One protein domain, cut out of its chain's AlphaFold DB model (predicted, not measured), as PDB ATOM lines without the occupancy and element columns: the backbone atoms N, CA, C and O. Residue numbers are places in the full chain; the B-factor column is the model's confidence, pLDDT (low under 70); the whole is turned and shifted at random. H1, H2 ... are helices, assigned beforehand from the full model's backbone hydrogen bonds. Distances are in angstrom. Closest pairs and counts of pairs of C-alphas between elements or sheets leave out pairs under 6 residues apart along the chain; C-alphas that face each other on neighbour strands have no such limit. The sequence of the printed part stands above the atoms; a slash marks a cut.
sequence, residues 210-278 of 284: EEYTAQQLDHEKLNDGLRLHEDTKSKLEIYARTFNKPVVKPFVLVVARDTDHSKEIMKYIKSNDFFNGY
ATOM      1  N   GLU A 210      59.085  62.920  83.649       90.00
ATOM      2  CA  GLU A 210      57.953  63.434  82.876       90.00
ATOM      3  C   GLU A 210      58.330  64.002  81.497       90.00
ATOM      4  O   GLU A 210      57.462  64.121  80.635       90.00
ATOM      5  N   GLU A 211      59.607  64.314  81.259       91.06
ATOM      6  CA  GLU A 211      60.101  64.809  79.965       91.06
ATOM      7  C   GLU A 211      60.367  63.684  78.949       91.06
ATOM      8  O   GLU A 211      60.720  63.950  77.800       91.06
ATOM      9  N   TYR A 212      60.190  62.423  79.351       89.88
ATOM     10  CA  TYR A 212      60.524  61.251  78.549       89.88
ATOM     11  C   TYR A 212      59.314  60.326  78.409       89.88
ATOM     12  O   TYR A 212      58.551  60.092  79.348       89.88
ATOM     13  N   THR A 213      59.176  59.709  77.239       93.62
ATOM     14  CA  THR A 213      58.281  58.554  77.091       93.62
ATOM     15  C   THR A 213      58.836  57.346  77.852       93.62
ATOM     16  O   THR A 213      60.037  57.262  78.117       93.62
ATOM     17  N   ALA A 214      57.988  56.360  78.163       88.19
ATOM     18  CA  ALA A 214      58.424  55.134  78.838       88.19
ATOM     19  C   ALA A 214      59.587  54.436  78.103       88.19
ATOM     20  O   ALA A 214      60.564  54.044  78.730       88.19
ATOM     21  N   GLN A 215      59.522  54.373  76.770       90.88
ATOM     22  CA  GLN A 215      60.580  53.781  75.951       90.88
ATOM     23  C   GLN A 215      61.888  54.578  76.027       90.88
ATOM     24  O   GLN A 215      62.963  53.997  76.171       90.88
ATOM     25  N   GLN A 216      61.812  55.910  75.962       91.50
ATOM     26  CA  GLN A 216      62.998  56.756  76.100       91.50
ATOM     27  C   GLN A 216      63.625  56.607  77.489       91.50
ATOM     28  O   GLN A 216      64.841  56.486  77.587       91.50
ATOM     29  N   LEU A 217      62.816  56.530  78.551       91.00
ATOM     30  CA  LEU A 217      63.313  56.273  79.905       91.00
ATOM     31  C   LEU A 217      64.099  54.964  79.987       91.00
ATOM     32  O   LEU A 217      65.158  54.929  80.615       91.00
ATOM     33  N   ASP A 218      63.598  53.895  79.374       92.12
ATOM     34  CA  ASP A 218      64.286  52.605  79.372       92.12
ATOM     35  C   ASP A 218      65.599  52.676  78.584       92.12
ATOM     36  O   ASP A 218      66.629  52.201  79.064       92.12
ATOM     37  N   HIS A 219      65.607  53.350  77.430       93.31
ATOM     38  CA  HIS A 219      66.828  53.568  76.652       93.31
ATOM     39  C   HIS A 219      67.872  54.368  77.440       93.31
ATOM     40  O   HIS A 219      69.037  53.974  77.489       93.31
ATOM     41  N   GLU A 220      67.481  55.465  78.092       91.75
ATOM     42  CA  GLU A 220      68.411  56.289  78.871       91.75
ATOM     43  C   GLU A 220      68.984  55.521  80.068       91.75
ATOM     44  O   GLU A 220      70.199  55.522  80.276       91.75
ATOM     45  N   LYS A 221      68.144  54.771  80.796       91.00
ATOM     46  CA  LYS A 221      68.592  53.897  81.894       91.00
ATOM     47  C   LYS A 221      69.586  52.839  81.418       91.00
ATOM     48  O   LYS A 221      70.574  52.585  82.104       91.00
ATOM     49  N   LEU A 222      69.332  52.221  80.263       93.62
ATOM     50  CA  LEU A 222      70.223  51.216  79.681       93.62
ATOM     51  C   LEU A 222      71.564  51.827  79.278       93.62
ATOM     52  O   LEU A 222      72.610  51.280  79.624       93.62
ATOM     53  N   ASN A 223      71.545  52.969  78.590       92.56
ATOM     54  CA  ASN A 223      72.764  53.655  78.168       92.56
ATOM     55  C   ASN A 223      73.613  54.094  79.365       92.56
ATOM     56  O   ASN A 223      74.818  53.833  79.391       92.56
ATOM     57  N   ASP A 224      72.999  54.708  80.374       91.44
ATOM     58  CA  ASP A 224      73.709  55.162  81.572       91.44
ATOM     59  C   ASP A 224      74.235  53.990  82.401       91.44
ATOM     60  O   ASP A 224      75.405  53.985  82.798       91.44
ATOM     61  N   GLY A 225      73.404  52.965  82.612       90.88
ATOM     62  CA  GLY A 225      73.786  51.761  83.342       90.88
ATOM     63  C   GLY A 225      74.971  51.040  82.700       90.88
ATOM     64  O   GLY A 225      75.885  50.611  83.406       90.88
ATOM     65  N   LEU A 226      75.008  50.951  81.364       92.44
ATOM     66  CA  LEU A 226      76.112  50.310  80.645       92.44
ATOM     67  C   LEU A 226      77.376  51.175  80.591       92.44
ATOM     68  O   LEU A 226      78.475  50.634  80.696       92.44
ATOM     69  N   ARG A 227      77.259  52.505  80.492       91.25
ATOM     70  CA  ARG A 227      78.424  53.405  80.614       91.25
ATOM     71  C   ARG A 227      79.088  53.256  81.977       91.25
ATOM     72  O   ARG A 227      80.304  53.097  82.055       91.25
ATOM     73  N   LEU A 228      78.285  53.236  83.039       90.56
ATOM     74  CA  LEU A 228      78.770  52.990  84.393       90.56
ATOM     75  C   LEU A 228      79.391  51.594  84.528       90.56
ATOM     76  O   LEU A 228      80.424  51.436  85.180       90.56
ATOM     77  N   HIS A 229      78.777  50.582  83.913       92.12
ATOM     78  CA  HIS A 229      79.308  49.225  83.897       92.12
ATOM     79  C   HIS A 229      80.701  49.155  83.259       92.12
ATOM     80  O   HIS A 229      81.605  48.579  83.864       92.12
ATOM     81  N   GLU A 230      80.899  49.750  82.081       92.56
ATOM     82  CA  GLU A 230      82.189  49.723  81.377       92.56
ATOM     83  C   GLU A 230      83.277  50.524  82.111       92.56
ATOM     84  O   GLU A 230      84.417  50.059  82.214       92.56
ATOM     85  N   ASP A 231      82.930  51.666  82.711       92.75
ATOM     86  CA  ASP A 231      83.842  52.409  83.590       92.75
ATOM     87  C   ASP A 231      84.234  51.576  84.827       92.75
ATOM     88  O   ASP A 231      85.417  51.412  85.138       92.75
ATOM     89  N   THR A 232      83.254  50.957  85.494       91.31
ATOM     90  CA  THR A 232      83.485  50.094  86.666       91.31
ATOM     91  C   THR A 232      84.353  48.890  86.311       91.31
ATOM     92  O   THR A 232      85.288  48.559  87.038       91.31
ATOM     93  N   LYS A 233      84.074  48.236  85.181       94.06
ATOM     94  CA  LYS A 233      84.847  47.104  84.660       94.06
ATOM     95  C   LYS A 233      86.301  47.492  84.405       94.06
ATOM     96  O   LYS A 233      87.193  46.782  84.862       94.06
ATOM     97  N   SER A 234      86.530  48.639  83.767       94.88
ATOM     98  CA  SER A 234      87.877  49.163  83.512       94.88
ATOM     99  C   SER A 234      88.633  49.430  84.819       94.88
ATOM    100  O   SER A 234      89.777  49.006  84.981       94.88
ATOM    101  N   LYS A 235      87.979  50.058  85.806       94.31
ATOM    102  CA  LYS A 235      88.564  50.320  87.133       94.31
ATOM    103  C   LYS A 235      88.883  49.039  87.907       94.31
ATOM    104  O   LYS A 235      89.949  48.949  88.514       94.31
ATOM    105  N   LEU A 236      87.992  48.044  87.871       94.00
ATOM    106  CA  LEU A 236      88.217  46.738  88.497       94.00
ATOM    107  C   LEU A 236      89.411  46.011  87.876       94.00
ATOM    108  O   LEU A 236      90.200  45.406  88.600       94.00
ATOM    109  N   GLU A 237      89.569  46.089  86.556       95.12
ATOM    110  CA  GLU A 237      90.696  45.486  85.850       95.12
ATOM    111  C   GLU A 237      92.026  46.163  86.202       95.12
ATOM    112  O   GLU A 237      92.995  45.470  86.526       95.12
ATOM    113  N   ILE A 238      92.063  47.501  86.216       95.88
ATOM    114  CA  ILE A 238      93.236  48.269  86.656       95.88
ATOM    115  C   ILE A 238      93.604  47.878  88.089       95.88
ATOM    116  O   ILE A 238      94.750  47.527  88.353       95.88
ATOM    117  N   TYR A 239      92.637  47.874  89.010       94.31
ATOM    118  CA  TYR A 239      92.873  47.503  90.405       94.31
ATOM    119  C   TYR A 239      93.417  46.073  90.540       94.31
ATOM    120  O   TYR A 239      94.410  45.848  91.233       94.31
ATOM    121  N   ALA A 240      92.797  45.106  89.859       96.31
ATOM    122  CA  ALA A 240      93.210  43.709  89.913       96.31
ATOM    123  C   ALA A 240      94.665  43.528  89.458       96.31
ATOM    124  O   ALA A 240      95.442  42.863  90.141       96.31
ATOM    125  N   ARG A 241      95.058  44.177  88.357       94.88
ATOM    126  CA  ARG A 241      96.432  44.118  87.837       94.88
ATOM    127  C   ARG A 241      97.426  44.830  88.755       94.88
ATOM    128  O   ARG A 241      98.458  44.253  89.079       94.88
ATOM    129  N   THR A 242      97.097  46.035  89.222       96.75
ATOM    130  CA  THR A 242      97.970  46.841  90.093       96.75
ATOM    131  C   THR A 242      98.284  46.142  91.416       96.75
ATOM    132  O   THR A 242      99.415  46.201  91.889       96.75
ATOM    133  N   PHE A 243      97.308  45.450  92.010       96.44
ATOM    134  CA  PHE A 243      97.460  44.799  93.320       96.44
ATOM    135  C   PHE A 243      97.615  43.275  93.245       96.44
ATOM    136  O   PHE A 243      97.477  42.596  94.269       96.44
ATOM    137  N   ASN A 244      97.877  42.733  92.050       94.81
ATOM    138  CA  ASN A 244      98.001  41.297  91.785       94.81
ATOM    139  C   ASN A 244      96.847  40.473  92.401       94.81
ATOM    140  O   ASN A 244      97.051  39.485  93.113       94.81
ATOM    141  N   LYS A 245      95.610  40.934  92.191       95.81
ATOM    142  CA  LYS A 245      94.374  40.269  92.624       95.81
ATOM    143  C   LYS A 245      93.692  39.580  91.437       95.81
ATOM    144  O   LYS A 245      93.893  39.989  90.295       95.81
ATOM    145  N   PRO A 246      92.848  38.563  91.685       93.31
ATOM    146  CA  PRO A 246      92.048  37.952  90.629       93.31
ATOM    147  C   PRO A 246      91.169  38.984  89.914       93.31
ATOM    148  O   PRO A 246      90.505  39.794  90.564       93.31
ATOM    149  N   VAL A 247      91.139  38.934  88.580       91.69
ATOM    150  CA  VAL A 247      90.268  39.794  87.771       91.69
ATOM    151  C   VAL A 247      88.814  39.395  88.004       91.69
ATOM    152  O   VAL A 247      88.425  38.248  87.783       91.69
ATOM    153  N   VAL A 248      87.998  40.355  88.435       89.00
ATOM    154  CA  VAL A 248      86.558  40.168  88.623       89.00
ATOM    155  C   VAL A 248      85.835  40.706  87.398       89.00
ATOM    156  O   VAL A 248      85.949  41.887  87.081       89.00
ATOM    157  N   LYS A 249      85.061  39.850  86.726       89.19
ATOM    158  CA  LYS A 249      84.197  40.256  85.615       89.19
ATOM    159  C   LYS A 249      82.834  40.706  86.167       89.19
ATOM    160  O   LYS A 249      82.077  39.846  86.626       89.19
ATOM    161  N   PRO A 250      82.499  42.009  86.159       90.56
ATOM    162  CA  PRO A 250      81.159  42.448  86.527       90.56
ATOM    163  C   PRO A 250      80.134  41.986  85.479       90.56
ATOM    164  O   PRO A 250      80.484  41.706  84.332       90.56
ATOM    165  N   PHE A 251      78.858  41.955  85.857       90.06
ATOM    166  CA  PHE A 251      77.733  41.708  84.952       90.06
ATOM    167  C   PHE A 251      76.608  42.709  85.229       90.06
ATOM    168  O   PHE A 251      76.555  43.299  86.310       90.06
ATOM    169  N   VAL A 252      75.723  42.901  84.252       90.81
ATOM    170  CA  VAL A 252      74.532  43.751  84.367       90.81
ATOM    171  C   VAL A 252      73.299  42.858  84.365       90.81
ATOM    172  O   VAL A 252      73.203  41.942  83.552       90.81
ATOM    173  N   LEU A 253      72.361  43.129  85.270       91.50
ATOM    174  CA  LEU A 253      71.032  42.526  85.264       91.50
ATOM    175  C   LEU A 253      70.016  43.611  84.910       91.50
ATOM    176  O   LEU A 253      69.926  44.618  85.610       91.50
ATOM    177  N   VAL A 254      69.246  43.388  83.847       90.69
ATOM    178  CA  VAL A 254      68.154  44.277  83.437       90.69
ATOM    179  C   VAL A 254      66.830  43.619  83.801       90.69
ATOM    180  O   VAL A 254      66.575  42.479  83.418       90.69
ATOM    181  N   VAL A 255      65.992  44.328  84.556       89.81
ATOM    182  CA  VAL A 255      64.697  43.817  85.017       89.81
ATOM    183  C   VAL A 255      63.586  44.439  84.176       89.81
ATOM    184  O   VAL A 255      63.386  45.651  84.211       89.81
ATOM    185  N   ALA A 256      62.869  43.601  83.430       91.56
ATOM    186  CA  ALA A 256      61.688  43.998  82.669       91.56
ATOM    187  C   ALA A 256      60.404  43.832  83.500       91.56
ATOM    188  O   ALA A 256      60.385  43.162  84.531       91.56
ATOM    189  N   ARG A 257      59.320  44.450  83.023       92.00
ATOM    190  CA  ARG A 257      58.000  44.426  83.683       92.00
ATOM    191  C   ARG A 257      57.277  43.109  83.412       92.00
ATOM    192  O   ARG A 257      56.665  42.539  84.307       92.00
ATOM    193  N   ASP A 258      57.396  42.641  82.179       91.88
ATOM    194  CA  ASP A 258      56.800  41.423  81.656       91.88
ATOM    195  C   ASP A 258      57.631  40.913  80.461       91.88
ATOM    196  O   ASP A 258      58.689  41.458  80.123       91.88
ATOM    197  N   THR A 259      57.157  39.831  79.847       93.00
ATOM    198  CA  THR A 259      57.825  39.138  78.739       93.00
ATOM    199  C   THR A 259      57.838  39.934  77.435       93.00
ATOM    200  O   THR A 259      58.734  39.734  76.620       93.00
ATOM    201  N   ASP A 260      56.868  40.809  77.189       94.31
ATOM    202  CA  ASP A 260      56.853  41.592  75.951       94.31
ATOM    203  C   ASP A 260      57.780  42.799  76.085       94.31
ATOM    204  O   ASP A 260      58.619  43.030  75.213       94.31
ATOM    205  N   HIS A 261      57.772  43.447  77.251       94.06
ATOM    206  CA  HIS A 261      58.744  44.477  77.596       94.06
ATOM    207  C   HIS A 261      60.191  43.949  77.536       94.06
ATOM    208  O   HIS A 261      61.094  44.641  77.061       94.06
ATOM    209  N   SER A 262      60.438  42.704  77.964       93.94
ATOM    210  CA  SER A 262      61.782  42.118  77.878       93.94
ATOM    211  C   SER A 262      62.249  41.922  76.431       93.94
ATOM    212  O   SER A 262      63.424  42.152  76.138       93.94
ATOM    213  N   LYS A 263      61.343  41.570  75.506       94.50
ATOM    214  CA  LYS A 263      61.652  41.475  74.068       94.50
ATOM    215  C   LYS A 263      61.967  42.841  73.465       94.50
ATOM    216  O   LYS A 263      62.883  42.933  72.651       94.50
ATOM    217  N   GLU A 264      61.239  43.885  73.856       94.00
ATOM    218  CA  GLU A 264      61.490  45.258  73.397       94.00
ATOM    219  C   GLU A 264      62.873  45.751  73.833       94.00
ATOM    220  O   GLU A 264      63.663  46.191  72.994       94.00
ATOM    221  N   ILE A 265      63.207  45.580  75.116       94.50
ATOM    222  CA  ILE A 265      64.538  45.891  75.656       94.50
ATOM    223  C   ILE A 265      65.620  45.097  74.917       94.50
ATOM    224  O   ILE A 265      66.622  45.664  74.484       94.50
ATOM    225  N   MET A 266      65.415  43.789  74.741       93.88
ATOM    226  CA  MET A 266      66.363  42.920  74.042       93.88
ATOM    227  C   MET A 266      66.592  43.389  72.602       93.88
ATOM    228  O   MET A 266      67.732  43.427  72.140       93.88
ATOM    229  N   LYS A 267      65.526  43.776  71.892       94.69
ATOM    230  CA  LYS A 267      65.616  44.309  70.530       94.69
ATOM    231  C   LYS A 267      66.461  45.579  70.490       94.69
ATOM    232  O   LYS A 267      67.293  45.705  69.594       94.69
ATOM    233  N   TYR A 268      66.281  46.483  71.452       94.94
ATOM    234  CA  TYR A 268      67.090  47.695  71.541       94.94
ATOM    235  C   TYR A 268      68.564  47.378  71.824       94.94
ATOM    236  O   TYR A 268      69.425  47.828  71.073       94.94
ATOM    237  N   ILE A 269      68.867  46.528  72.812       94.44
ATOM    238  CA  ILE A 269      70.257  46.167  73.154       94.44
ATOM    239  C   ILE A 269      70.988  45.499  71.975       94.44
ATOM    240  O   ILE A 269      72.193  45.685  71.806       94.44
ATOM    241  N   LYS A 270      70.268  44.734  71.146       94.81
ATOM    242  CA  LYS A 270      70.820  44.088  69.945       94.81
ATOM    243  C   LYS A 270      70.902  44.997  68.718       94.81
ATOM    244  O   LYS A 270      71.451  44.582  67.701       94.81
ATOM    245  N   SER A 271      70.339  46.201  68.778       94.94
ATOM    246  CA  SER A 271      70.327  47.132  67.651       94.94
ATOM    247  C   SER A 271      71.659  47.868  67.491       94.94
ATOM    248  O   SER A 271      72.421  48.027  68.444       94.94
ATOM    249  N   ASN A 272      71.911  48.387  66.287       94.31
ATOM    250  CA  ASN A 272      73.063  49.259  66.038       94.31
ATOM    251  C   ASN A 272      72.962  50.590  66.800       94.31
ATOM    252  O   ASN A 272      73.987  51.181  67.125       94.31
ATOM    253  N   ASP A 273      71.751  51.021  67.159       91.88
ATOM    254  CA  ASP A 273      71.527  52.240  67.944       91.88
ATOM    255  C   ASP A 273      72.020  52.095  69.395       91.88
ATOM    256  O   ASP A 273      72.190  53.088  70.103       91.88
ATOM    257  N   PHE A 274      72.279  50.863  69.849       93.06
ATOM    258  CA  PHE A 274      72.836  50.575  71.162       93.06
ATOM    259  C   PHE A 274      74.308  50.167  71.056       93.06
ATOM    260  O   PHE A 274      74.647  49.033  70.712       93.06
ATOM    261  N   PHE A 275      75.207  51.110  71.359       92.44
ATOM    262  CA  PHE A 275      76.664  50.914  71.311       92.44
ATOM    263  C   PHE A 275      77.157  50.271  69.999       92.44
ATOM    264  O   PHE A 275      78.023  49.393  70.021       92.44
ATOM    265  N   ASN A 276      76.607  50.692  68.852       92.31
ATOM    266  CA  ASN A 276      76.972  50.188  67.522       92.31
ATOM    267  C   ASN A 276      76.869  48.655  67.402       92.31
ATOM    268  O   ASN A 276      77.687  48.026  66.732       92.31
ATOM    269  N   GLY A 277      75.911  48.040  68.106       91.56
ATOM    270  CA  GLY A 277      75.687  46.593  68.076       91.56
ATOM    271  C   GLY A 277      76.699  45.767  68.879       91.56
ATOM    272  O   GLY A 277      76.626  44.541  68.868       91.56
ATOM    273  N   TYR A 278      77.616  46.389  69.633       91.38
ATOM    274  CA  TYR A 278      78.655  45.686  70.407       91.38
ATOM    275  C   TYR A 278      78.110  44.630  71.387       91.38
ATOM    276  O   TYR A 278      78.800  43.657  71.718       91.38
TER     277      TYR A 278
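This is residues 210 to 278 of the 284 residues of the protein "ResIII domain-containing protein" of Massilimicrobiota timonensis (UniProt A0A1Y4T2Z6). Look first for one long helix, H1, which makes the long axis; after it the chain folds back in an extended stretch, residues 243 to 258, that returns to the region where H1 began, and there the short helix H2 sits at a steep angle to H1. The contact between the two helices is slight, so look for a long rod with a strap and a small helix near one end rather than a bundle. The printed part has 69 residues with two named helices, H1 then H2, and no named strand; the class is all helix. The whole is loose, with a radius of gyration of the C-alphas of 15.1 A, and elongated, spanning 45 by 26 by 22 A.

Begin with H1, residues 214 to 242, and then look to H2, residues 259 to 269. The two are close but not clearly touching, with 2 pairs of C-alphas within 8 A. Their closest C-alphas are those of Asp 218 and Ile 265, 7.7 A apart. Their lines stand at a steep tilt of 60 degrees, and they run the same way. In both H1 and H2 every O i to N i+4 pair is within hydrogen-bond range.

Find C-alpha 214 at (58.424, 55.134, 78.838); from there H1 runs 41.9 A to C-alpha 242 at (97.970, 46.841, 90.093). H2 runs 15.3 A from Thr 259 to Ile 269, where C-alpha 269 is at (70.257, 46.167, 73.154).

The two C-alphas farthest apart are those of Glu 210 and Asn 244, at 46.6 A. The link from H1 to H2, 16 residues, is long. The printed part has no cut, and no printed residue is under 70 in pLDDT.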